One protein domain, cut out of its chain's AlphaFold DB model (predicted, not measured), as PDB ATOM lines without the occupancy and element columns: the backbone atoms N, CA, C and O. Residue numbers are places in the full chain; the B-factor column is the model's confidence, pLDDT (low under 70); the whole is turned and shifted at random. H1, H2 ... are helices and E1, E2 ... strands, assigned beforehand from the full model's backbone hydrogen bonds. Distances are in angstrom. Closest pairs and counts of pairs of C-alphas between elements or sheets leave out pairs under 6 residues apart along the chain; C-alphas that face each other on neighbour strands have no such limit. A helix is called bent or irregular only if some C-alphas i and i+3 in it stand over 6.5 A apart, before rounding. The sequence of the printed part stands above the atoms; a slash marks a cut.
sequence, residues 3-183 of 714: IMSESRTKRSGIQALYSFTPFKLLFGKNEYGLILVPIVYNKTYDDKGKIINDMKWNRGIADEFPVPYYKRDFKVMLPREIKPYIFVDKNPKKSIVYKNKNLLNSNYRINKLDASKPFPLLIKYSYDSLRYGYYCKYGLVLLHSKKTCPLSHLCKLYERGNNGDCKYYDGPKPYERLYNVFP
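What this domain is: This is residues 3 to 183 of the 714 residues of a protein of Acidianus infernus (UniProt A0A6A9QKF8). Small sheets follow one another along the longest axis: the pair E9 and E11, then the four-strand sheet E3, E7, E8 and E10 beside it, then the three-strand sheet E1, E2 and E6 with the short helix H4 over it, and last a long bent hairpin, E4 and E5. The hairpin makes an arm at one end, of which residues 68 to 73 stick out, and the loop of residues 144 to 168 reaches to the other end. The printed part has 181 residues, with five named helices and twelve named strands in the order H1 E1 E2 E3 E4 E5 E6 E7 H2 H3 E8 H4 E9 E10 E11 H5 E12. The four-strand sheet, in the order E3, E7, E8, E10, is mixed, and the three other sheets are antiparallel; the class is mixed, helices and strands, though under half of the residues, 85, are in named elements. The whole is compact, with a radius of gyration of the C-alphas of 17.5 A and spans of 53 by 41 by 29 A.

How they stand to each other: In the largest sheet, E7, residues 95 to 100, is antiparallel to the edge strand E3, residues 42 to 45, with N 43 and O 99 at 2.8 A, and to E8, residues 122 to 126, with N 96 and O 125 at 2.8 A. E8 is parallel to the other edge strand, E10, residues 141 to 143, with N 124 and O 143 at 2.8 A. From edge to edge the strands' lines turn by 44 degrees. The closest C-alphas of E10 and E9, residues 133 to 136, are those of Leu 143 and Tyr 135, 5.1 A apart. E9 is antiparallel to E11, residues 169 to 173, with N 133 and O 173 at 2.9 A. E2, residues 31 to 34, is antiparallel to E6, residues 85 to 88, with N 85 and O 34 at 2.8 A, and forms a hairpin with E1, residues 25 to 27, where N 26 and O 33 are 2.9 A apart. H4, residues 127 to 131, is on this sheet over E2, at a height over the sheet of 8.0 A, and it only grazes the four-strand sheet. H4 touches H5, residues 175 to 178, and their closest C-alphas are those of Leu 130 and Tyr 175, 5.0 A apart. E4, residues 58 to 66, and E5, residues 75 to 82, form a hairpin, with N 62 and O 78 at 2.8 A. E4 bends by 75 degrees at residue 62 and E5 by 69 degrees at residue 79; E5 runs on into E6 at 48 degrees. H2, residues 101 to 104, only grazes the four-strand sheet, while H3, residues 112 to 116, is not on it. The closest C-alphas of H1, residues 13 to 19, and E12, residues 179 to 183, are those of Tyr 18 and Pro 183, 6.2 A apart; E12 pairs with no named strand. Every O i to N i+4 pair is within hydrogen-bond range in H3 and H4; in H1 1 of 3 is, beside 4 of 4 O i to N i+3 pairs, and H2 and H5 are too short for an O i to N i+4 pair.

Where its parts are: H1 begins at C-alpha 13, (12.505, 36.674, -37.886), and is 10.6 A long. E4 is 18.6 A long, E5 17.3 A, E7 16.4 A and E8 13.3 A. E8 begins at C-alpha 122, (16.982, 20.033, -10.766). E12, 12.9 A long, ends at C-alpha 183, (10.219, 27.681, -27.727).

The domain as a whole: The two C-alphas farthest apart are those of Ala 62 and Asn 162, 54.7 A. The printed part has no cut. The links E3 to E4, with 12 residues, and E10 to E11, with 25 residues, are long. The mean pLDDT of the printed part is 89.1, and residues 6 and 92 are under 70.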
ATOM      1  N   ILE A   3      23.023  35.373 -35.026       77.81
ATOM      2  CA  ILE A   3      24.174  34.651 -35.590       77.81
ATOM      3  C   ILE A   3      24.759  33.731 -34.520       77.81
ATOM      4  O   ILE A   3      25.017  34.182 -33.406       77.81
ATOM      5  N   MET A   4      24.994  32.459 -34.846       79.06
ATOM      6  CA  MET A   4      25.717  31.543 -33.960       79.06
ATOM      7  C   MET A   4      27.225  31.628 -34.202       79.06
ATOM      8  O   MET A   4      27.675  31.473 -35.334       79.06
ATOM      9  N   SER A   5      27.990  31.837 -33.131       70.56
ATOM     10  CA  SER A   5      29.452  32.019 -33.170       70.56
ATOM     11  C   SER A   5      30.221  30.864 -33.819       70.56
ATOM     12  O   SER A   5      31.116  31.086 -34.629       70.56
ATOM     13  N   GLU A   6      29.857  29.631 -33.485       69.69
ATOM     14  CA  GLU A   6      30.652  28.440 -33.798       69.69
ATOM     15  C   GLU A   6      30.438  27.923 -35.226       69.69
ATOM     16  O   GLU A   6      31.395  27.670 -35.950       69.69
ATOM     17  N   SER A   7      29.183  27.844 -35.676       73.38
ATOM     18  CA  SER A   7      28.839  27.386 -37.031       73.38
ATOM     19  C   SER A   7      28.654  28.518 -38.046       73.38
ATOM     20  O   SER A   7      28.389  28.255 -39.218       73.38
ATOM     21  N   ARG A   8      28.670  29.781 -37.592       77.25
ATOM     22  CA  ARG A   8      28.256  30.971 -38.360       77.25
ATOM     23  C   ARG A   8      26.836  30.896 -38.938       77.25
ATOM     24  O   ARG A   8      26.495  31.674 -39.831       77.25
ATOM     25  N   THR A   9      25.977  30.005 -38.433       81.19
ATOM     26  CA  THR A   9      24.582  29.908 -38.883       81.19
ATOM     27  C   THR A   9      23.845  31.206 -38.568       81.19
ATOM     28  O   THR A   9      23.852  31.672 -37.426       81.19
ATOM     29  N   LYS A  10      23.179  31.774 -39.578       82.81
ATOM     30  CA  LYS A  10      22.381  32.999 -39.460       82.81
ATOM     31  C   LYS A  10      20.900  32.689 -39.641       82.81
ATOM     32  O   LYS A  10      20.523  31.932 -40.544       82.81
ATOM     33  N   ARG A  11      20.066  33.265 -38.775       82.94
ATOM     34  CA  ARG A  11      18.600  33.211 -38.880       82.94
ATOM     35  C   ARG A  11      17.990  34.563 -38.518       82.94
ATOM     36  O   ARG A  11      18.486  35.268 -37.636       82.94
ATOM     37  N   SER A  12      16.909  34.918 -39.192       78.69
ATOM     38  CA  SER A  12      16.114  36.129 -38.974       78.69
ATOM     39  C   SER A  12      14.686  35.769 -38.575       78.69
ATOM     40  O   SER A  12      14.315  34.592 -38.566       78.69
ATOM     41  N   GLY A  13      13.924  36.793 -38.188       78.94
ATOM     42  CA  GLY A  13      12.505  36.674 -37.886       78.94
ATOM     43  C   GLY A  13      12.187  35.574 -36.875       78.94
ATOM     44  O   GLY A  13      12.980  35.229 -35.990       78.94
ATOM     45  N   ILE A  14      10.999  35.000 -37.027       81.19
ATOM     46  CA  ILE A  14      10.458  33.992 -36.113       81.19
ATOM     47  C   ILE A  14      11.283  32.692 -36.118       81.19
ATOM     48  O   ILE A  14      11.416  32.029 -35.086       81.19
ATOM     49  N   GLN A  15      11.905  32.349 -37.253       80.44
ATOM     50  CA  GLN A  15      12.715  31.135 -37.413       80.44
ATOM     51  C   GLN A  15      13.962  31.136 -36.531       80.44
ATOM     52  O   GLN A  15      14.428  30.072 -36.104       80.44
ATOM     53  N   ALA A  16      14.495  32.319 -36.216       87.31
ATOM     54  CA  ALA A  16      15.604  32.448 -35.285       87.31
ATOM     55  C   ALA A  16      15.239  31.907 -33.893       87.31
ATOM     56  O   ALA A  16      16.051  31.210 -33.288       87.31
ATOM     57  N   LEU A  17      14.001  32.115 -33.427       89.62
ATOM     58  CA  LEU A  17      13.550  31.645 -32.110       89.62
ATOM     59  C   LEU A  17      13.432  30.116 -32.036       89.62
ATOM     60  O   LEU A  17      13.787  29.518 -31.019       89.62
ATOM     61  N   TYR A  18      12.994  29.466 -33.120       87.81
ATOM     62  CA  TYR A  18      12.948  27.997 -33.230       87.81
ATOM     63  C   TYR A  18      14.325  27.354 -33.419       87.81
ATOM     64  O   TYR A  18      14.570  26.226 -32.971       87.81
ATOM     65  N   SER A  19      15.219  28.037 -34.133       88.06
ATOM     66  CA  SER A  19      16.572  27.543 -34.392       88.06
ATOM     67  C   SER A  19      17.433  27.645 -33.138       88.06
ATOM     68  O   SER A  19      18.094  26.681 -32.763       88.06
ATOM     69  N   PHE A  20      17.361  28.786 -32.456       91.88
ATOM     70  CA  PHE A  20      18.183  29.119 -31.297       91.88
ATOM     71  C   PHE A  20      17.411  29.024 -29.979       91.88
ATOM     72  O   PHE A  20      17.631  29.806 -29.057       91.88
ATOM     73  N   THR A  21      16.499  28.057 -29.886       94.44
ATOM     74  CA  THR A  21      15.757  27.782 -28.654       94.44
ATOM     75  C   THR A  21      16.723  27.369 -27.536       94.44
ATOM     76  O   THR A  21      17.464  26.397 -27.713       94.44
ATOM     77  N   PRO A  22      16.722  28.051 -26.377       95.81
ATOM     78  CA  PRO A  22      17.456  27.606 -25.200       95.81
ATOM     79  C   PRO A  22      17.212  26.131 -24.861       95.81
ATOM     80  O   PRO A  22      16.139  25.586 -25.094       95.81
ATOM     81  N   PHE A  23      18.232  25.451 -24.343       96.25
ATOM     82  CA  PHE A  23      18.207  24.030 -23.965       96.25
ATOM     83  C   PHE A  23      17.912  23.026 -25.095       96.25
ATOM     84  O   PHE A  23      17.966  21.815 -24.869       96.25
ATOM     85  N   LYS A  24      17.638  23.477 -26.321       95.25
ATOM     86  CA  LYS A  24      17.597  22.608 -27.493       95.25
ATOM     87  C   LYS A  24      19.019  22.205 -27.863       95.25
ATOM     88  O   LYS A  24      19.942  23.018 -27.811       95.25
ATOM     89  N   LEU A  25      19.187  20.940 -28.236       93.19
ATOM     90  CA  LEU A  25      20.465  20.467 -28.743       93.19
ATOM     91  C   LEU A  25      20.712  21.063 -30.131       93.19
ATOM     92  O   LEU A  25      19.891  20.875 -31.031       93.19
ATOM     93  N   LEU A  26      21.814  21.795 -30.285       90.19
ATOM     94  CA  LEU A  26      22.195  22.423 -31.553       90.19
ATOM     95  C   LEU A  26      23.027  21.475 -32.416       90.19
ATOM     96  O   LEU A  26      22.832  21.402 -33.625       90.19
ATOM     97  N   PHE A  27      23.927  20.731 -31.777       88.06
ATOM     98  CA  PHE A  27      24.743  19.673 -32.364       88.06
ATOM     99  C   PHE A  27      25.139  18.666 -31.273       88.06
ATOM    100  O   PHE A  27      25.100  18.984 -30.078       88.06
ATOM    101  N   GLY A  28      25.466  17.438 -31.683       82.75
ATOM    102  CA  GLY A  28      25.711  16.301 -30.793       82.75
ATOM    103  C   GLY A  28      26.552  15.193 -31.438       82.75
ATOM    104  O   GLY A  28      26.779  15.226 -32.649       82.75
ATOM    105  N   LYS A  29      26.960  14.210 -30.610       73.44
ATOM    106  CA  LYS A  29      27.762  12.974 -30.842       73.44
ATOM    107  C   LYS A  29      29.089  12.971 -30.075       73.44
ATOM    108  O   LYS A  29      29.179  12.327 -29.033       73.44
ATOM    109  N   ASN A  30      30.102  13.682 -30.571       80.56
ATOM    110  CA  ASN A  30      31.436  13.741 -29.945       80.56
ATOM    111  C   ASN A  30      31.568  14.920 -28.972       80.56
ATOM    112  O   ASN A  30      32.307  14.857 -27.992       80.56
ATOM    113  N   GLU A  31      30.791  15.966 -29.220       89.62
ATOM    114  CA  GLU A  31      30.621  17.146 -28.388       89.62
ATOM    115  C   GLU A  31      29.157  17.575 -28.455       89.62
ATOM    116  O   GLU A  31      28.468  17.295 -29.439       89.62
ATOM    117  N   TYR A  32      28.668  18.215 -27.397       92.69
ATOM    118  CA  TYR A  32      27.282  18.653 -27.308       92.69
ATOM    119  C   TYR A  32      27.207  20.161 -27.095       92.69
ATOM    120  O   TYR A  32      27.781  20.682 -26.136       92.69
ATOM    121  N   GLY A  33      26.459  20.843 -27.965       93.00
ATOM    122  CA  GLY A  33      26.244  22.288 -27.918       93.00
ATOM    123  C   GLY A  33      24.807  22.648 -27.553       93.00
ATOM    124  O   GLY A  33      23.865  22.211 -28.221       93.00
ATOM    125  N   LEU A  34      24.629  23.463 -26.509       94.75
ATOM    126  CA  LEU A  34      23.322  23.980 -26.086       94.75
ATOM    127  C   LEU A  34      23.401  25.461 -25.713       94.75
ATOM    128  O   LEU A  34      24.388  25.919 -25.142       94.75
ATOM    129  N   ILE A  35      22.323  26.206 -25.941       94.94
ATOM    130  CA  ILE A  35      22.181  27.565 -25.402       94.94
ATOM    131  C   ILE A  35      21.633  27.449 -23.979       94.94
ATOM    132  O   ILE A  35      20.517  26.971 -23.785       94.94
ATOM    133  N   LEU A  36      22.409  27.871 -22.981       95.00
ATOM    134  CA  LEU A  36      22.013  27.827 -21.572       95.00
ATOM    135  C   LEU A  36      21.786  29.246 -21.050       95.00
ATOM    136  O   LEU A  36      22.710  30.058 -21.046       95.00
ATOM    137  N   VAL A  37      20.564  29.534 -20.597       94.00
ATOM    138  CA  VAL A  37      20.148  30.864 -20.116       94.00
ATOM    139  C   VAL A  37      19.740  30.832 -18.640       94.00
ATOM    140  O   VAL A  37      19.405  29.761 -18.122       94.00
ATOM    141  N   PRO A  38      19.738  31.973 -17.930       92.38
ATOM    142  CA  PRO A  38      19.199  32.046 -16.574       92.38
ATOM    143  C   PRO A  38      17.693  31.724 -16.517       92.38
ATOM    144  O   PRO A  38      16.917  32.190 -17.350       92.38
ATOM    145  N   ILE A  39      17.266  30.978 -15.491       91.94
ATOM    146  CA  ILE A  39      15.872  30.533 -15.274       91.94
ATOM    147  C   ILE A  39      15.272  31.249 -14.049       91.94
ATOM    148  O   ILE A  39      15.979  31.519 -13.075       91.94
ATOM    149  N   VAL A  40      13.968  31.548 -14.069       88.94
ATOM    150  CA  VAL A  40      13.261  32.350 -13.036       88.94
ATOM    151  C   VAL A  40      13.372  31.772 -11.624       88.94
ATOM    152  O   VAL A  40      13.670  32.480 -10.652       88.94
ATOM    153  N   TYR A  41      13.103  30.475 -11.504       88.44
ATOM    154  CA  TYR A  41      12.888  29.791 -10.232       88.44
ATOM    155  C   TYR A  41      14.111  28.979  -9.764       88.44
ATOM    156  O   TYR A  41      14.061  28.363  -8.698       88.44
ATOM    157  N   ASN A  42      15.241  29.049 -10.485       88.25
ATOM    158  CA  ASN A  42      16.487  28.347 -10.145       88.25
ATOM    159  C   ASN A  42      17.640  29.321  -9.852       88.25
ATOM    160  O   ASN A  42      17.659  30.464 -10.312       88.25
ATOM    161  N   LYS A  43      18.622  28.840  -9.085       91.88
ATOM    162  CA  LYS A  43      20.001  29.345  -9.111       91.88
ATOM    163  C   LYS A  43      20.839  28.428 -10.001       91.88
ATOM    164  O   LYS A  43      20.601  27.217 -10.033       91.88
ATOM    165  N   THR A  44      21.800  29.012 -10.703       92.44
ATOM    166  CA  THR A  44      22.713  28.287 -11.586       92.44
ATOM    167  C   THR A  44      24.065  28.126 -10.903       92.44
ATOM    168  O   THR A  44      24.534  29.064 -10.264       92.44
ATOM    169  N   TYR A  45      24.684  26.961 -11.049       92.75
ATOM    170  CA  TYR A  45      25.978  26.621 -10.469       92.75
ATOM    171  C   TYR A  45      26.913  26.055 -11.537       92.75
ATOM    172  O   TYR A  45      26.450  25.379 -12.462       92.75
ATOM    173  N   ASP A  46      28.207  26.329 -11.394       90.00
ATOM    174  CA  ASP A  46      29.263  25.675 -12.167       90.00
ATOM    175  C   ASP A  46      29.617  24.289 -11.596       90.00
ATOM    176  O   ASP A  46      29.013  23.798 -10.634       90.00
ATOM    177  N   ASP A  47      30.618  23.647 -12.191       83.25
ATOM    178  CA  ASP A  47      31.135  22.346 -11.776       83.25
ATOM    179  C   ASP A  47      31.794  22.342 -10.395       83.25
ATOM    180  O   ASP A  47      31.867  21.291  -9.755       83.25
ATOM    181  N   LYS A  48      32.220  23.511  -9.910       85.12
ATOM    182  CA  LYS A  48      32.808  23.706  -8.580       85.12
ATOM    183  C   LYS A  48      31.754  24.059  -7.527       85.12
ATOM    184  O   LYS A  48      32.099  24.283  -6.370       85.12
ATOM    185  N   GLY A  49      30.474  24.110  -7.905       85.19
ATOM    186  CA  GLY A  49      29.380  24.481  -7.012       85.19
ATOM    187  C   GLY A  49      29.316  25.979  -6.701       85.19
ATOM    188  O   GLY A  49      28.596  26.373  -5.781       85.19
ATOM    189  N   LYS A  50      30.025  26.828  -7.456       89.50
ATOM    190  CA  LYS A  50      29.936  28.286  -7.332       89.50
ATOM    191  C   LYS A  50      28.720  28.794  -8.100       89.50
ATOM    192  O   LYS A  50      28.431  28.339  -9.204       89.50
ATOM    193  N   ILE A  51      28.004  29.755  -7.516       89.00
ATOM    194  CA  ILE A  51      26.850  30.385  -8.167       89.00
ATOM    195  C   ILE A  51      27.320  31.172  -9.398       89.00
ATOM    196  O   ILE A  51      28.214  32.014  -9.305       89.00
ATOM    197  N   ILE A  52      26.662  30.934 -10.531       88.62
ATOM    198  CA  ILE A  52      26.814  31.718 -11.757       88.62
ATOM    199  C   ILE A  52      25.681  32.745 -11.797       88.62
ATOM    200  O   ILE A  52      24.527  32.394 -12.055       88.62
ATOM    201  N   ASN A  53      26.014  34.011 -11.546       79.69
ATOM    202  CA  ASN A  53      25.064  35.116 -11.691       79.69
ATOM    203  C   ASN A  53      24.940  35.553 -13.160       79.69
ATOM    204  O   ASN A  53      23.820  35.678 -13.652       79.69
ATOM    205  N   ASP A  54      26.069  35.637 -13.875       80.25
ATOM    206  CA  ASP A  54      26.130  36.116 -15.260       80.25
ATOM    207  C   ASP A  54      26.511  34.991 -16.229       80.25
ATOM    208  O   ASP A  54      27.685  34.698 -16.475       80.25
ATOM    209  N   MET A  55      25.502  34.326 -16.796       86.50
ATOM    210  CA  MET A  55      25.725  33.310 -17.828       86.50
ATOM    211  C   MET A  55      26.070  33.973 -19.165       86.50
ATOM    212  O   MET A  55      25.227  34.621 -19.779       86.50
ATOM    213  N   LYS A  56      27.285  33.746 -19.675       84.56
ATOM    214  CA  LYS A  56      27.749  34.290 -20.964       84.56
ATOM    215  C   LYS A  56      27.264  33.456 -22.159       84.56
ATOM    216  O   LYS A  56      28.056  32.785 -22.812       84.56
ATOM    217  N   TRP A  57      25.961  33.483 -22.430       89.06
ATOM    218  CA  TRP A  57      25.341  32.780 -23.569       89.06
ATOM    219  C   TRP A  57      25.253  33.626 -24.850       89.06
ATOM    220  O   TRP A  57      24.904  33.118 -25.914       89.06
ATOM    221  N   ASN A  58      25.584  34.918 -24.772       90.44
ATOM    222  CA  ASN A  58      25.629  35.834 -25.908       90.44
ATOM    223  C   ASN A  58      26.920  36.671 -25.913       90.44
ATOM    224  O   ASN A  58      27.669  36.701 -24.929       90.44
ATOM    225  N   ARG A  59      27.187  37.349 -27.032       89.06
ATOM    226  CA  ARG A  59      28.210  38.394 -27.153       89.06
ATOM    227  C   ARG A  59      27.584  39.655 -27.732       89.06
ATOM    228  O   ARG A  59      27.374  39.749 -28.937       89.06
ATOM    229  N   GLY A  60      27.366  40.634 -26.860       88.38
ATOM    230  CA  GLY A  60      26.806  41.930 -27.220       88.38
ATOM    231  C   GLY A  60      25.298  41.876 -27.450       88.38
ATOM    232  O   GLY A  60      24.738  40.866 -27.880       88.38
ATOM    233  N   ILE A  61      24.653  43.005 -27.190       90.19
ATOM    234  CA  ILE A  61      23.217  43.195 -27.354       90.19
ATOM    235  C   ILE A  61      23.021  44.072 -28.593       90.19
ATOM    236  O   ILE A  61      23.681  45.102 -28.758       90.19
ATOM    237  N   ALA A  62      22.226  43.584 -29.539       90.75
ATOM    238  CA  ALA A  62      21.844  44.343 -30.724       90.75
ATOM    239  C   ALA A  62      20.659  45.250 -30.400       90.75
ATOM    240  O   ALA A  62      20.610  46.378 -30.872       90.75
ATOM    241  N   ASP A  63      19.733  44.738 -29.593       92.81
ATOM    242  CA  ASP A  63      18.538  45.446 -29.176       92.81
ATOM    243  C   ASP A  63      17.989  44.865 -27.869       92.81
ATOM    244  O   ASP A  63      18.225  43.698 -27.540       92.81
ATOM    245  N   GLU A  64      17.253  45.684 -27.131       93.81
ATOM    246  CA  GLU A  64      16.687  45.346 -25.839       93.81
ATOM    247  C   GLU A  64      15.438  46.184 -25.547       93.81
ATOM    248  O   GLU A  64      15.431  47.399 -25.756       93.81
ATOM    249  N   PHE A  65      14.369  45.541 -25.070       93.44
ATOM    250  CA  PHE A  65      13.102  46.228 -24.812       93.44
ATOM    251  C   PHE A  65      12.262  45.574 -23.699       93.44
ATOM    252  O   PHE A  65      12.308  44.351 -23.522       93.44
ATOM    253  N   PRO A  66      11.476  46.372 -22.948       91.75
ATOM    254  CA  PRO A  66      10.512  45.866 -21.975       91.75
ATOM    255  C   PRO A  66       9.213  45.408 -22.652       91.75
ATOM    256  O   PRO A  66       8.851  45.877 -23.734       91.75
ATOM    257  N   VAL A  67       8.469  44.522 -21.984       86.06
ATOM    258  CA  VAL A  67       7.181  44.007 -22.478       86.06
ATOM    259  C   VAL A  67       6.068  44.259 -21.449       86.06
ATOM    260  O   VAL A  67       5.726  43.362 -20.681       86.06
ATOM    261  N   PRO A  68       5.454  45.458 -21.426       77.00
ATOM    262  CA  PRO A  68       4.561  45.874 -20.335       77.00
ATOM    263  C   PRO A  68       3.233  45.107 -20.281       77.00
ATOM    264  O   PRO A  68       2.586  45.041 -19.247       77.00
ATOM    265  N   TYR A  69       2.819  44.500 -21.394       74.56
ATOM    266  CA  TYR A  69       1.605  43.678 -21.471       74.56
ATOM    267  C   TYR A  69       1.835  42.221 -21.039       74.56
ATOM    268  O   TYR A  69       0.930  41.391 -21.118       74.56
ATOM    269  N   TYR A  70       3.061  41.882 -20.640       74.12
ATOM    270  CA  TYR A  70       3.410  40.563 -20.144       74.12
ATOM    271  C   TYR A  70       3.289  40.534 -18.615       74.12
ATOM    272  O   TYR A  70       3.523  41.529 -17.942       74.12
ATOM    273  N   LYS A  71       2.914  39.385 -18.041       71.19
ATOM    274  CA  LYS A  71       2.465  39.261 -16.634       71.19
ATOM    275  C   LYS A  71       3.468  39.675 -15.546       71.19
ATOM    276  O   LYS A  71       3.125  39.651 -14.369       71.19
ATOM    277  N   ARG A  72       4.713  39.954 -15.906       77.12
ATOM    278  CA  ARG A  72       5.787  40.343 -14.990       77.12
ATOM    279  C   ARG A  72       6.661  41.364 -15.691       77.12
ATOM    280  O   ARG A  72       6.723  41.345 -16.920       77.12
ATOM    281  N   ASP A  73       7.396  42.146 -14.909       79.56
ATOM    282  CA  ASP A  73       8.483  42.955 -15.445       79.56
ATOM    283  C   ASP A  73       9.487  42.032 -16.152       79.56
ATOM    284  O   ASP A  73      10.098  41.140 -15.547       79.56
ATOM    285  N   PHE A  74       9.510  42.133 -17.478       86.56
ATOM    286  CA  PHE A  74      10.177  41.189 -18.356       86.56
ATOM    287  C   PHE A  74      10.848  41.942 -19.487       86.56
ATOM    288  O   PHE A  74      10.214  42.664 -20.260       86.56
ATOM    289  N   LYS A  75      12.151  41.714 -19.581       91.69
ATOM    290  CA  LYS A  75      13.015  42.284 -20.597       91.69
ATOM    291  C   LYS A  75      13.278  41.252 -21.675       91.69
ATOM    292  O   LYS A  75      13.482  40.073 -21.373       91.69
ATOM    293  N   VAL A  76      13.291  41.693 -22.921       93.94
ATOM    294  CA  VAL A  76      13.641  40.872 -24.076       93.94
ATOM    295  C   VAL A  76      14.924  41.414 -24.679       93.94
ATOM    296  O   VAL A  76      15.046  42.617 -24.896       93.94
ATOM    297  N   MET A  77      15.856  40.514 -24.980       93.69
ATOM    298  CA  MET A  77      17.121  40.835 -25.626       93.69
ATOM    299  C   MET A  77      17.222  40.182 -27.004       93.69
ATOM    300  O   MET A  77      16.925  38.995 -27.184       93.69
ATOM    301  N   LEU A  78      17.738  40.950 -27.958       93.31
ATOM    302  CA  LEU A  78      18.253  40.462 -29.228       93.31
ATOM    303  C   LEU A  78      19.787  40.407 -29.143       93.31
ATOM    304  O   LEU A  78      20.439  41.454 -29.184       93.31
ATOM    305  N   PRO A  79      20.405  39.221 -29.033       91.19
ATOM    306  CA  PRO A  79      21.862  39.114 -29.018       91.19
ATOM    307  C   PRO A  79      22.461  39.421 -30.402       91.19
ATOM    308  O   PRO A  79      21.906  39.000 -31.420       91.19
ATOM    309  N   ARG A  80      23.629  40.084 -30.456       88.31
ATOM    310  CA  ARG A  80      24.402  40.224 -31.714       88.31
ATOM    311  C   ARG A  80      24.940  38.871 -32.175       88.31
ATOM    312  O   ARG A  80      24.902  38.546 -33.358       88.31
ATOM    313  N   GLU A  81      25.417  38.077 -31.222       91.00
ATOM    314  CA  GLU A  81      25.954  36.740 -31.451       91.00
ATOM    315  C   GLU A  81      25.559  35.805 -30.300       91.00
ATOM    316  O   GLU A  81      25.641  36.167 -29.124       91.00
ATOM    317  N   ILE A  82      25.139  34.589 -30.648       91.25
ATOM    318  CA  ILE A  82      24.796  33.513 -29.720       91.25
ATOM    319  C   ILE A  82      26.024  32.623 -29.510       91.25
ATOM    320  O   ILE A  82      26.666  32.160 -30.463       91.25
ATOM    321  N   LYS A  83      26.337  32.373 -28.239       91.62
ATOM    322  CA  LYS A  83      27.454  31.542 -27.789       91.62
ATOM    323  C   LYS A  83      26.921  30.283 -27.103       91.62
ATOM    324  O   LYS A  83      26.463  30.371 -25.960       91.62
ATOM    325  N   PRO A  84      26.946  29.123 -27.780       91.50
ATOM    326  CA  PRO A  84      26.534  27.878 -27.154       91.50
ATOM    327  C   PRO A  84      27.530  27.464 -26.062       91.50
ATOM    328  O   PRO A  84      28.731  27.724 -26.130       91.50
ATOM    329  N   TYR A  85      27.021  26.782 -25.043       92.50
ATOM    330  CA  TYR A  85      27.837  26.031 -24.103       92.50
ATOM    331  C   TYR A  85      28.177  24.686 -24.728       92.50
ATOM    332  O   TYR A  85      27.285  23.888 -25.018       92.50
ATOM    333  N   ILE A  86      29.475  24.453 -24.896       92.00
ATOM    334  CA  ILE A  86      30.019  23.218 -25.457       92.00
ATOM    335  C   ILE A  86      30.457  22.293 -24.319       92.00
ATOM    336  O   ILE A  86      31.213  22.711 -23.427       92.00
ATOM    337  N   PHE A  87      29.998  21.046 -24.369       92.94
ATOM    338  CA  PHE A  87      30.372  19.959 -23.468       92.94
ATOM    339  C   PHE A  87      31.098  18.869 -24.263       92.94
ATOM    340  O   PHE A  87      30.536  18.309 -25.201       92.94
ATOM    341  N   VAL A  88      32.336  18.564 -23.873       91.38
ATOM    342  CA  VAL A  88      33.229  17.606 -24.546       91.38
ATOM    343  C   VAL A  88      33.716  16.559 -23.554       91.38
ATOM    344  O   VAL A  88      33.938  16.875 -22.385       91.38
ATOM    345  N   ASP A  89      33.954  15.344 -24.038       84.56
ATOM    346  CA  ASP A  89      34.465  14.229 -23.227       84.56
ATOM    347  C   ASP A  89      35.832  14.545 -22.598       84.56
ATOM    348  O   ASP A  89      36.099  14.236 -21.445       84.56
ATOM    349  N   LYS A  90      36.678  15.288 -23.328       75.94
ATOM    350  CA  LYS A  90      38.016  15.717 -22.879       75.94
ATOM    351  C   LYS A  90      37.998  16.633 -21.645       75.94
ATOM    352  O   LYS A  90      39.045  16.860 -21.044       75.94
ATOM    353  N   ASN A  91      36.843  17.182 -21.268       75.50
ATOM    354  CA  ASN A  91      36.667  17.955 -20.040       75.50
ATOM    355  C   ASN A  91      35.344  17.564 -19.353       75.50
ATOM    356  O   ASN A  91      34.395  18.356 -19.328       75.50
ATOM    357  N   PRO A  92      35.270  16.353 -18.770       64.25
ATOM    358  CA  PRO A  92      34.017  15.781 -18.280       64.25
ATOM    359  C   PRO A  92      33.518  16.490 -17.013       64.25
ATOM    360  O   PRO A  92      32.334  16.443 -16.681       64.25
ATOM    361  N   LYS A  93      34.413  17.205 -16.313       71.31
ATOM    362  CA  LYS A  93      34.072  17.976 -15.114       71.31
ATOM    363  C   LYS A  93      33.211  19.193 -15.441       71.31
ATOM    364  O   LYS A  93      32.349  19.526 -14.633       71.31
ATOM    365  N   LYS A  94      33.369  19.807 -16.623       86.88
ATOM    366  CA  LYS A  94      32.586  20.982 -17.027       86.88
ATOM    367  C   LYS A  94      31.093  20.660 -16.984       86.88
ATOM    368  O   LYS A  94      30.577  19.867 -17.773       86.88
ATOM    369  N   SER A  95      30.384  21.309 -16.068       92.56
ATOM    370  CA  SER A  95      28.954  21.113 -15.891       92.56
ATOM    371  C   SER A  95      28.260  22.396 -15.465       92.56
ATOM    372  O   SER A  95      28.867  23.289 -14.880       92.56
ATOM    373  N   ILE A  96      26.979  22.485 -15.803       95.62
ATOM    374  CA  ILE A  96      26.093  23.573 -15.411       95.62
ATOM    375  C   ILE A  96      24.890  22.954 -14.715       95.62
ATOM    376  O   ILE A  96      24.206  22.097 -15.284       95.62
ATOM    377  N   VAL A  97      24.628  23.383 -13.483       95.94
ATOM    378  CA  VAL A  97      23.539  22.857 -12.658       95.94
ATOM    379  C   VAL A  97      22.534  23.956 -12.362       95.94
ATOM    380  O   VAL A  97      22.862  24.971 -11.758       95.94
ATOM    381  N   TYR A  98      21.279  23.728 -12.721       96.38
ATOM    382  CA  TYR A  98      20.150  24.548 -12.311       96.38
ATOM    383  C   TYR A  98      19.460  23.882 -11.127       96.38
ATOM    384  O   TYR A  98      18.878  22.807 -11.280       96.38
ATOM    385  N   LYS A  99      19.459  24.541  -9.969       95.44
ATOM    386  CA  LYS A  99      18.786  24.063  -8.753       95.44
ATOM    387  C   LYS A  99      17.685  25.039  -8.348       95.44
ATOM    388  O   LYS A  99      17.948  26.233  -8.197       95.44
ATOM    389  N   ASN A 100      16.463  24.543  -8.180       94.94
ATOM    390  CA  ASN A 100      15.321  25.350  -7.757       94.94
ATOM    391  C   ASN A 100      15.601  26.012  -6.402       94.94
ATOM    392  O   ASN A 100      16.185  25.391  -5.510       94.94
ATOM    393  N   LYS A 101      15.200  27.280  -6.256       91.81
ATOM    394  CA  LYS A 101      15.443  28.088  -5.051       91.81
ATOM    395  C   LYS A 101      14.890  27.426  -3.783       91.81
ATOM    396  O   LYS A 101      15.527  27.524  -2.741       91.81
ATOM    397  N   ASN A 102      13.783  26.689  -3.879       91.00
ATOM    398  CA  ASN A 102      13.186  25.981  -2.744       91.00
ATOM    399  C   ASN A 102      14.110  24.892  -2.183       91.00
ATOM    400  O   ASN A 102      14.161  24.702  -0.975       91.00
ATOM    401  N   LEU A 103      14.917  24.237  -3.030       91.19
ATOM    402  CA  LEU A 103      15.886  23.217  -2.603       91.19
ATOM    403  C   LEU A 103      17.083  23.794  -1.817       91.19
ATOM    404  O   LEU A 103      17.997  23.045  -1.465       91.19
ATOM    405  N   LEU A 104      17.145  25.115  -1.631       85.88
ATOM    406  CA  LEU A 104      18.142  25.779  -0.785       85.88
ATOM    407  C   LEU A 104      17.665  25.912   0.664       85.88
ATOM    408  O   LEU A 104      18.489  26.103   1.549       85.88
ATOM    409  N   ASN A 105      16.359  25.795   0.903       88.38
ATOM    410  CA  ASN A 105      15.801  25.768   2.243       88.38
ATOM    411  C   ASN A 105      15.926  24.344   2.811       88.38
ATOM    412  O   ASN A 105      15.355  23.403   2.260       88.38
ATOM    413  N   SER A 106      16.648  24.188   3.922       83.62
ATOM    414  CA  SER A 106      16.854  22.902   4.605       83.62
ATOM    415  C   SER A 106      15.549  22.237   5.061       83.62
ATOM    416  O   SER A 106      15.480  21.007   5.136       83.62
ATOM    417  N   ASN A 107      14.498  23.025   5.306       89.50
ATOM    418  CA  ASN A 107      13.182  22.546   5.736       89.50
ATOM    419  C   ASN A 107      12.269  22.170   4.563       89.50
ATOM    420  O   ASN A 107      11.216  21.563   4.765       89.50
ATOM    421  N   TYR A 108      12.648  22.502   3.327       93.19
ATOM    422  CA  TYR A 108      11.836  22.168   2.167       93.19
ATOM    423  C   TYR A 108      11.819  20.655   1.935       93.19
ATOM    424  O   TYR A 108      12.841  19.963   1.998       93.19
ATOM    425  N   ARG A 109      10.623  20.128   1.677       94.88
ATOM    426  CA  ARG A 109      10.389  18.719   1.362       94.88
ATOM    427  C   ARG A 109       9.489  18.639   0.146       94.88
ATOM    428  O   ARG A 109       8.399  19.211   0.151       94.88
ATOM    429  N   ILE A 110       9.944  17.898  -0.856       95.56
ATOM    430  CA  ILE A 110       9.234  17.738  -2.122       95.56
ATOM    431  C   ILE A 110       7.998  16.880  -1.871       95.56
ATOM    432  O   ILE A 110       8.096  15.809  -1.264       95.56
ATOM    433  N   ASN A 111       6.841  17.343  -2.331       93.75
ATOM    434  CA  ASN A 111       5.554  16.689  -2.123       93.75
ATOM    435  C   ASN A 111       4.763  16.538  -3.440       93.75
ATOM    436  O   ASN A 111       5.251  16.857  -4.527       93.75
ATOM    437  N   LYS A 112       3.525  16.029  -3.351       89.06
ATOM    438  CA  LYS A 112       2.654  15.805  -4.519       89.06
ATOM    439  C   LYS A 112       2.343  17.091  -5.298       89.06
ATOM    440  O   LYS A 112       2.216  17.024  -6.514       89.06
ATOM    441  N   LEU A 113       2.267  18.248  -4.635       88.38
ATOM    442  CA  LEU A 113       2.022  19.540  -5.284       88.38
ATOM    443  C   LEU A 113       3.225  19.997  -6.121       88.38
ATOM    444  O   LEU A 113       3.057  20.595  -7.179       88.38
ATOM    445  N   ASP A 114       4.450  19.710  -5.682       89.69
ATOM    446  CA  ASP A 114       5.635  19.962  -6.510       89.69
ATOM    447  C   ASP A 114       5.645  19.038  -7.731       89.69
ATOM    448  O   ASP A 114       5.916  19.465  -8.853       89.69
ATOM    449  N   ALA A 115       5.278  17.771  -7.522       86.69
ATOM    450  CA  ALA A 115       5.159  16.798  -8.595       86.69
ATOM    451  C   ALA A 115       3.981  17.055  -9.541       86.69
ATOM    452  O   ALA A 115       4.043  16.548 -10.652       86.69
ATOM    453  N   SER A 116       2.971  17.855  -9.189       81.75
ATOM    454  CA  SER A 116       1.905  18.244 -10.127       81.75
ATOM    455  C   SER A 116       2.274  19.455 -10.994       81.75
ATOM    456  O   SER A 116       1.774  19.587 -12.107       81.75
ATOM    457  N   LYS A 117       3.199  20.318 -10.549       85.88
ATOM    458  CA  LYS A 117       3.650  21.495 -11.316       85.88
ATOM    459  C   LYS A 117       4.593  21.107 -12.466       85.88
ATOM    460  O   LYS A 117       5.467  20.266 -12.267       85.88
ATOM    461  N   PRO A 118       4.548  21.762 -13.638       86.12
ATOM    462  CA  PRO A 118       5.399  21.415 -14.784       86.12
ATOM    463  C   PRO A 118       6.857  21.902 -14.653       86.12
ATOM    464  O   PRO A 118       7.608  21.863 -15.624       86.12
ATOM    465  N   PHE A 119       7.277  22.393 -13.484       91.38
ATOM    466  CA  PHE A 119       8.581  23.027 -13.294       91.38
ATOM    467  C   PHE A 119       9.603  22.034 -12.720       91.38
ATOM    468  O   PHE A 119       9.410  21.558 -11.597       91.38
ATOM    469  N   PRO A 120      10.699  21.722 -13.432       94.50
ATOM    470  CA  PRO A 120      11.754  20.876 -12.888       94.50
ATOM    471  C   PRO A 120      12.447  21.537 -11.691       94.50
ATOM    472  O   PRO A 120      12.681  22.747 -11.661       94.50
ATOM    473  N   LEU A 121      12.827  20.726 -10.702       96.12
ATOM    474  CA  LEU A 121      13.545  21.198  -9.519       96.12
ATOM    475  C   LEU A 121      15.065  21.143  -9.693       96.12
ATOM    476  O   LEU A 121      15.784  21.940  -9.086       96.12
ATOM    477  N   LEU A 122      15.559  20.219 -10.518       96.69
ATOM    478  CA  LEU A 122      16.982  20.033 -10.766       96.69
ATOM    479  C   LEU A 122      17.261  19.690 -12.232       96.69
ATOM    480  O   LEU A 122      16.614  18.816 -12.815       96.69
ATOM    481  N   ILE A 123      18.268  20.345 -12.803       97.38
ATOM    482  CA  ILE A 123      18.789  20.056 -14.142       97.38
ATOM    483  C   ILE A 123      20.311  20.144 -14.089       97.38
ATOM    484  O   ILE A 123      20.840  21.148 -13.621       97.38
ATOM    485  N   LYS A 124      21.024  19.130 -14.572       96.56
ATOM    486  CA  LYS A 124      22.481  19.155 -14.727       96.56
ATOM    487  C   LYS A 124      22.848  18.861 -16.176       96.56
ATOM    488  O   LYS A 124      22.604  17.758 -16.664       96.56
ATOM    489  N   TYR A 125      23.498  19.822 -16.823       96.12
ATOM    490  CA  TYR A 125      24.116  19.674 -18.138       96.12
ATOM    491  C   TYR A 125      25.613  19.422 -17.981       96.12
ATOM    492  O   TYR A 125      26.307  20.152 -17.281       96.12
ATOM    493  N   SER A 126      26.089  18.354 -18.600       94.88
ATOM    494  CA  SER A 126      27.478  17.898 -18.647       94.88
ATOM    495  C   SER A 126      27.596  16.931 -19.818       94.88
ATOM    496  O   SER A 126      26.567  16.435 -20.284       94.88
ATOM    497  N   TYR A 127      28.812  16.623 -20.264       94.31
ATOM    498  CA  TYR A 127      28.998  15.610 -21.306       94.31
ATOM    499  C   TYR A 127      28.319  14.280 -20.914       94.31
ATOM    500  O   TYR A 127      27.476  13.767 -21.652       94.31
ATOM    501  N   ASP A 128      28.562  13.818 -19.683       93.56
ATOM    502  CA  ASP A 128      27.987  12.578 -19.153       93.56
ATOM    503  C   ASP A 128      26.468  12.611 -19.048       93.56
ATOM    504  O   ASP A 128      25.808  11.644 -19.408       93.56
ATOM    505  N   SER A 129      25.877  13.706 -18.561       94.94
ATOM    506  CA  SER A 129      24.417  13.773 -18.446       94.94
ATOM    507  C   SER A 129      23.723  13.883 -19.801       94.94
ATOM    508  O   SER A 129      22.587  13.441 -19.931       94.94
ATOM    509  N   LEU A 130      24.383  14.438 -20.820       95.25
ATOM    510  CA  LEU A 130      23.845  14.509 -22.178       95.25
ATOM    511  C   LEU A 130      23.932  13.156 -22.897       95.25
ATOM    512  O   LEU A 130      23.013  12.801 -23.640       95.25
ATOM    513  N   ARG A 131      24.988  12.374 -22.638       93.69
ATOM    514  CA  ARG A 131      25.203  11.046 -23.235       93.69
ATOM    515  C   ARG A 131      24.500   9.912 -22.475       93.69
ATOM    516  O   ARG A 131      23.881   9.048 -23.093       93.69
ATOM    517  N   TYR A 132      24.551   9.945 -21.148       93.88
ATOM    518  CA  TYR A 132      24.058   8.925 -20.214       93.88
ATOM    519  C   TYR A 132      23.108   9.541 -19.176       93.88
ATOM    520  O   TYR A 132      23.289   9.414 -17.965       93.88
ATOM    521  N   GLY A 133      22.093  10.253 -19.659       94.94
ATOM    522  CA  GLY A 133      21.181  11.029 -18.830       94.94
ATOM    523  C   GLY A 133      20.250  10.187 -17.967       94.94
ATOM    524  O   GLY A 133      19.604   9.252 -18.439       94.94
ATOM    525  N   TYR A 134      20.135  10.577 -16.704       96.56
ATOM    526  CA  TYR A 134      19.143  10.079 -15.758       96.56
ATOM    527  C   TYR A 134      18.107  11.161 -15.456       96.56
ATOM    528  O   TYR A 134      18.429  12.352 -15.422       96.56
ATOM    529  N   TYR A 135      16.862  10.753 -15.230       95.81
ATOM    530  CA  TYR A 135      15.723  11.656 -15.066       95.81
ATOM    531  C   TYR A 135      14.692  11.078 -14.089       95.81
ATOM    532  O   TYR A 135      14.678   9.888 -13.784       95.81
ATOM    533  N   CYS A 136      13.807  11.932 -13.580       95.06
ATOM    534  CA  CYS A 136      12.693  11.523 -12.726       95.06
ATOM    535  C   CYS A 136      11.393  11.448 -13.534       95.06
ATOM    536  O   CYS A 136      11.065  12.407 -14.228       95.06
ATOM    537  N   LYS A 137      10.597  10.384 -13.375       92.31
ATOM    538  CA  LYS A 137       9.295  10.213 -14.052       92.31
ATOM    539  C   LYS A 137       8.269  11.287 -13.673       92.31
ATOM    540  O   LYS A 137       7.440  11.652 -14.495       92.31
ATOM    541  N   TYR A 138       8.371  11.882 -12.483       91.25
ATOM    542  CA  TYR A 138       7.570  13.055 -12.099       91.25
ATOM    543  C   TYR A 138       8.092  14.384 -12.679       91.25
ATOM    544  O   TYR A 138       7.498  15.433 -12.438       91.25
ATOM    545  N   GLY A 139       9.228  14.398 -13.382       91.75
ATOM    546  CA  GLY A 139       9.822  15.620 -13.937       91.75
ATOM    547  C   GLY A 139      10.543  16.526 -12.949       91.75
ATOM    548  O   GLY A 139      10.941  17.627 -13.309       91.75
ATOM    549  N   LEU A 140      10.756  16.068 -11.714       95.50
ATOM    550  CA  LEU A 140      11.471  16.828 -10.683       95.50
ATOM    551  C   LEU A 140      12.970  16.961 -10.993       95.50
ATOM    552  O   LEU A 140      13.572  17.999 -10.725       95.50
ATOM    553  N   VAL A 141      13.563  15.922 -11.583       96.56
ATOM    554  CA  VAL A 141      14.914  15.939 -12.153       96.56
ATOM    555  C   VAL A 141      14.768  15.792 -13.659       96.56
ATOM    556  O   VAL A 141      14.349  14.731 -14.121       96.56
ATOM    557  N   LEU A 142      15.079  16.852 -14.405       95.50
ATOM    558  CA  LEU A 142      14.967  16.846 -15.866       95.50
ATOM    559  C   LEU A 142      16.138  16.095 -16.505       95.50
ATOM    560  O   LEU A 142      15.954  15.345 -17.453       95.50
ATOM    561  N   LEU A 143      17.349  16.294 -15.982       96.88
ATOM    562  CA  LEU A 143      18.556  15.644 -16.482       96.88
ATOM    563  C   LEU A 143      19.628  15.593 -15.395       96.88
ATOM    564  O   LEU A 143      19.851  16.590 -14.702       96.88
ATOM    565  N   HIS A 144      20.323  14.464 -15.265       96.81
ATOM    566  CA  HIS A 144      21.473  14.315 -14.379       96.81
ATOM    567  C   HIS A 144      22.444  13.229 -14.862       96.81
ATOM    568  O   HIS A 144      22.068  12.350 -15.625       96.81
ATOM    569  N   SER A 145      23.694  13.265 -14.389       94.31
ATOM    570  CA  SER A 145      24.730  12.262 -14.704       94.31
ATOM    571  C   SER A 145      24.852  11.139 -13.661       94.31
ATOM    572  O   SER A 145      25.725  10.291 -13.769       94.31
ATOM    573  N   LYS A 146      24.038  11.158 -12.593       94.38
ATOM    574  CA  LYS A 146      24.149  10.205 -11.472       94.38
ATOM    575  C   LYS A 146      23.044   9.169 -11.586       94.38
ATOM    576  O   LYS A 146      21.889   9.559 -11.747       94.38
ATOM    577  N   LYS A 147      23.407   7.898 -11.406       93.69
ATOM    578  CA  LYS A 147      22.476   6.763 -11.380       93.69
ATOM    579  C   LYS A 147      21.521   6.798 -10.185       93.69
ATOM    580  O   LYS A 147      20.368   6.414 -10.317       93.69
ATOM    581  N   THR A 148      21.970   7.311  -9.041       93.69
ATOM    582  CA  THR A 148      21.124   7.492  -7.858       93.69
ATOM    583  C   THR A 148      20.408   8.843  -7.892       93.69
ATOM    584  O   THR A 148      20.985   9.860  -8.288       93.69
ATOM    585  N   CYS A 149      19.139   8.861  -7.469       94.75
ATOM    586  CA  CYS A 149      18.319  10.072  -7.481       94.75
ATOM    587  C   CYS A 149      18.895  11.132  -6.522       94.75
ATOM    588  O   CYS A 149      18.897  10.911  -5.309       94.75
ATOM    589  N   PRO A 150      19.312  12.316  -7.009       94.62
ATOM    590  CA  PRO A 150      19.929  13.346  -6.169       94.62
ATOM    591  C   PRO A 150      18.948  14.021  -5.195       94.62
ATOM    592  O   PRO A 150      19.377  14.714  -4.276       94.62
ATOM    593  N   LEU A 151      17.639  13.837  -5.389       94.94
ATOM    594  CA  LEU A 151      16.588  14.440  -4.568       94.94
ATOM    595  C   LEU A 151      15.929  13.447  -3.596       94.94
ATOM    596  O   LEU A 151      14.995  13.835  -2.901       94.94
ATOM    597  N   SER A 152      16.388  12.188  -3.532       92.56
ATOM    598  CA  SER A 152      15.750  11.123  -2.735       92.56
ATOM    599  C   SER A 152      15.558  11.511  -1.266       92.56
ATOM    600  O   SER A 152      14.446  11.431  -0.759       92.56
ATOM    601  N   HIS A 153      16.605  12.031  -0.623       90.75
ATOM    602  CA  HIS A 153      16.603  12.436   0.788       90.75
ATOM    603  C   HIS A 153      15.625  13.574   1.139       90.75
ATOM    604  O   HIS A 153      15.285  13.753   2.306       90.75
ATOM    605  N   LEU A 154      15.158  14.349   0.153       92.94
ATOM    606  CA  LEU A 154      14.216  15.462   0.353       92.94
ATOM    607  C   LEU A 154      12.801  15.133  -0.131       92.94
ATOM    608  O   LEU A 154      11.901  15.964   0.014       92.94
ATOM    609  N   CYS A 155      12.598  13.969  -0.753       94.25
ATOM    610  CA  CYS A 155      11.393  13.672  -1.509       94.25
ATOM    611  C   CYS A 155      10.431  12.777  -0.732       94.25
ATOM    612  O   CYS A 155      10.684  11.591  -0.554       94.25
ATOM    613  N   LYS A 156       9.262  13.317  -0.365       94.81
ATOM    614  CA  LYS A 156       8.175  12.537   0.254       94.81
ATOM    615  C   LYS A 156       7.537  11.527  -0.706       94.81
ATOM    616  O   LYS A 156       6.743  10.706  -0.276       94.81
ATOM    617  N   LEU A 157       7.853  11.613  -2.000       91.44
ATOM    618  CA  LEU A 157       7.406  10.676  -3.038       91.44
ATOM    619  C   LEU A 157       8.440   9.578  -3.314       91.44
ATOM    620  O   LEU A 157       8.296   8.826  -4.275       91.44
ATOM    621  N   TYR A 158       9.536   9.537  -2.553       91.50
ATOM    622  CA  TYR A 158      10.533   8.491  -2.701       91.50
ATOM    623  C   TYR A 158       9.928   7.144  -2.301       91.50
ATOM    624  O   TYR A 158       9.520   6.941  -1.163       91.50
ATOM    625  N   GLU A 159       9.926   6.216  -3.251       90.31
ATOM    626  CA  GLU A 159       9.611   4.811  -3.027       90.31
ATOM    627  C   GLU A 159      10.798   3.971  -3.478       90.31
ATOM    628  O   GLU A 159      11.349   4.177  -4.570       90.31
ATOM    629  N   ARG A 160      11.188   3.016  -2.637       88.06
ATOM    630  CA  ARG A 160      12.276   2.090  -2.934       88.06
ATOM    631  C   ARG A 160      11.775   1.026  -3.911       88.06
ATOM    632  O   ARG A 160      10.779   0.362  -3.645       88.06
ATOM    633  N   GLY A 161      12.437   0.901  -5.056       84.56
ATOM    634  CA  GLY A 161      12.168  -0.157  -6.029       84.56
ATOM    635  C   GLY A 161      12.904  -1.455  -5.689       84.56
ATOM    636  O   GLY A 161      13.739  -1.492  -4.786       84.56
ATOM    637  N   ASN A 162      12.648  -2.504  -6.477       78.38
ATOM    638  CA  ASN A 162      13.219  -3.846  -6.283       78.38
ATOM    639  C   ASN A 162      14.759  -3.863  -6.274       78.38
ATOM    640  O   ASN A 162      15.362  -4.689  -5.601       78.38
ATOM    641  N   ASN A 163      15.397  -2.914  -6.966       75.00
ATOM    642  CA  ASN A 163      16.858  -2.806  -7.055       75.00
ATOM    643  C   ASN A 163      17.468  -1.912  -5.956       75.00
ATOM    644  O   ASN A 163      18.638  -1.550  -6.035       75.00
ATOM    645  N   GLY A 164      16.680  -1.483  -4.965       76.94
ATOM    646  CA  GLY A 164      17.126  -0.615  -3.870       76.94
ATOM    647  C   GLY A 164      17.191   0.885  -4.197       76.94
ATOM    648  O   GLY A 164      17.265   1.686  -3.264       76.94
ATOM    649  N   ASP A 165      17.101   1.263  -5.475       86.81
ATOM    650  CA  ASP A 165      17.058   2.645  -5.974       86.81
ATOM    651  C   ASP A 165      15.631   3.239  -5.984       86.81
ATOM    652  O   ASP A 165      14.638   2.545  -5.766       86.81
ATOM    653  N   CYS A 166      15.509   4.549  -6.234       92.19
ATOM    654  CA  CYS A 166      14.207   5.218  -6.367       92.19
ATOM    655  C   CYS A 166      13.427   4.657  -7.566       92.19
ATOM    656  O   CYS A 166      13.858   4.814  -8.707       92.19
ATOM    657  N   LYS A 167      12.232   4.112  -7.323       91.06
ATOM    658  CA  LYS A 167      11.325   3.548  -8.342       91.06
ATOM    659  C   LYS A 167      10.968   4.524  -9.472       91.06
ATOM    660  O   LYS A 167      10.681   4.109 -10.592       91.06
ATOM    661  N   TYR A 168      10.973   5.824  -9.180       92.69
ATOM    662  CA  TYR A 168      10.570   6.886 -10.107       92.69
ATOM    663  C   TYR A 168      11.750   7.601 -10.777       92.69
ATOM    664  O   TYR A 168      11.552   8.644 -11.403       92.69
ATOM    665  N   TYR A 169      12.974   7.101 -10.617       94.50
ATOM    666  CA  TYR A 169      14.184   7.661 -11.213       94.50
ATOM    667  C   TYR A 169      14.791   6.641 -12.174       94.50
ATOM    668  O   TYR A 169      15.005   5.495 -11.795       94.50
ATOM    669  N   ASP A 170      15.012   7.045 -13.419       92.19
ATOM    670  CA  ASP A 170      15.256   6.126 -14.532       92.19
ATOM    671  C   ASP A 170      16.400   6.632 -15.431       92.19
ATOM    672  O   ASP A 170      16.802   7.799 -15.360       92.19
ATOM    673  N   GLY A 171      16.942   5.739 -16.259       90.94
ATOM    674  CA  GLY A 171      18.109   5.961 -17.117       90.94
ATOM    675  C   GLY A 171      19.128   4.806 -17.064       90.94
ATOM    676  O   GLY A 171      18.918   3.821 -16.357       90.94
ATOM    677  N   PRO A 172      20.262   4.913 -17.782       93.56
ATOM    678  CA  PRO A 172      20.672   6.060 -18.586       93.56
ATOM    679  C   PRO A 172      19.981   6.087 -19.957       93.56
ATOM    680  O   PRO A 172      19.787   5.057 -20.603       93.56
ATOM    681  N   LYS A 173      19.650   7.285 -20.441       92.69
ATOM    682  CA  LYS A 173      19.212   7.542 -21.818       92.69
ATOM    683  C   LYS A 173      19.877   8.823 -22.336       92.69
ATOM    684  O   LYS A 173      19.959   9.801 -21.596       92.69
ATOM    685  N   PRO A 174      20.325   8.860 -23.602       92.31
ATOM    686  CA  PRO A 174      20.893  10.076 -24.173       92.31
ATOM    687  C   PRO A 174      19.826  11.168 -24.282       92.31
ATOM    688  O   PRO A 174      18.662  10.879 -24.573       92.31
ATOM    689  N   TYR A 175      20.231  12.425 -24.105       93.81
ATOM    690  CA  TYR A 175      19.343  13.592 -24.111       93.81
ATOM    691  C   TYR A 175      18.492  13.684 -25.382       93.81
ATOM    692  O   TYR A 175      17.290  13.946 -25.322       93.81
ATOM    693  N   GLU A 176      19.087  13.349 -26.528       90.50
ATOM    694  CA  GLU A 176      18.413  13.280 -27.829       90.50
ATOM    695  C   GLU A 176      17.226  12.311 -27.855       90.50
ATOM    696  O   GLU A 176      16.330  12.473 -28.677       90.50
ATOM    697  N   ARG A 177      17.196  11.296 -26.984       89.81
ATOM    698  CA  ARG A 177      16.086  10.338 -26.874       89.81
ATOM    699  C   ARG A 177      15.090  10.697 -25.775       89.81
ATOM    700  O   ARG A 177      14.034  10.076 -25.719       89.81
ATOM    701  N   LEU A 178      15.402  11.675 -24.925       90.19
ATOM    702  CA  LEU A 178      14.528  12.086 -23.832       90.19
ATOM    703  C   LEU A 178      13.474  13.088 -24.299       90.19
ATOM    704  O   LEU A 178      12.281  12.852 -24.099       90.19
ATOM    705  N   TYR A 179      13.900  14.179 -24.945       90.38
ATOM    706  CA  TYR A 179      13.038  15.346 -25.142       90.38
ATOM    707  C   TYR A 179      13.030  15.881 -26.574       90.38
ATOM    708  O   TYR A 179      14.055  15.934 -27.254       90.38
ATOM    709  N   ASN A 180      11.858  16.340 -27.008       88.69
ATOM    710  CA  ASN A 180      11.720  17.364 -28.037       88.69
ATOM    711  C   ASN A 180      11.635  18.725 -27.337       88.69
ATOM    712  O   ASN A 180      10.784  18.905 -26.464       88.69
ATOM    713  N   VAL A 181      12.504  19.666 -27.716       92.00
ATOM    714  CA  VAL A 181      12.572  21.005 -27.110       92.00
ATOM    715  C   VAL A 181      12.162  22.056 -28.131       92.00
ATOM    716  O   VAL A 181      12.712  22.097 -29.236       92.00
ATOM    717  N   PHE A 182      11.201  22.900 -27.767       88.69
ATOM    718  CA  PHE A 182      10.685  23.973 -28.615       88.69
ATOM    719  C   PHE A 182      10.393  25.238 -27.794       88.69
ATOM    720  O   PHE A 182      10.161  25.149 -26.583       88.69
ATOM    721  N   PRO A 183      10.445  26.425 -28.423       90.06
ATOM    722  CA  PRO A 183      10.219  27.681 -27.727       90.06
ATOM    723  C   PRO A 183       8.720  27.895 -27.513       90.06
ATOM    724  O   PRO A 183       7.916  27.656 -28.416       90.06
TER     725      PRO A 183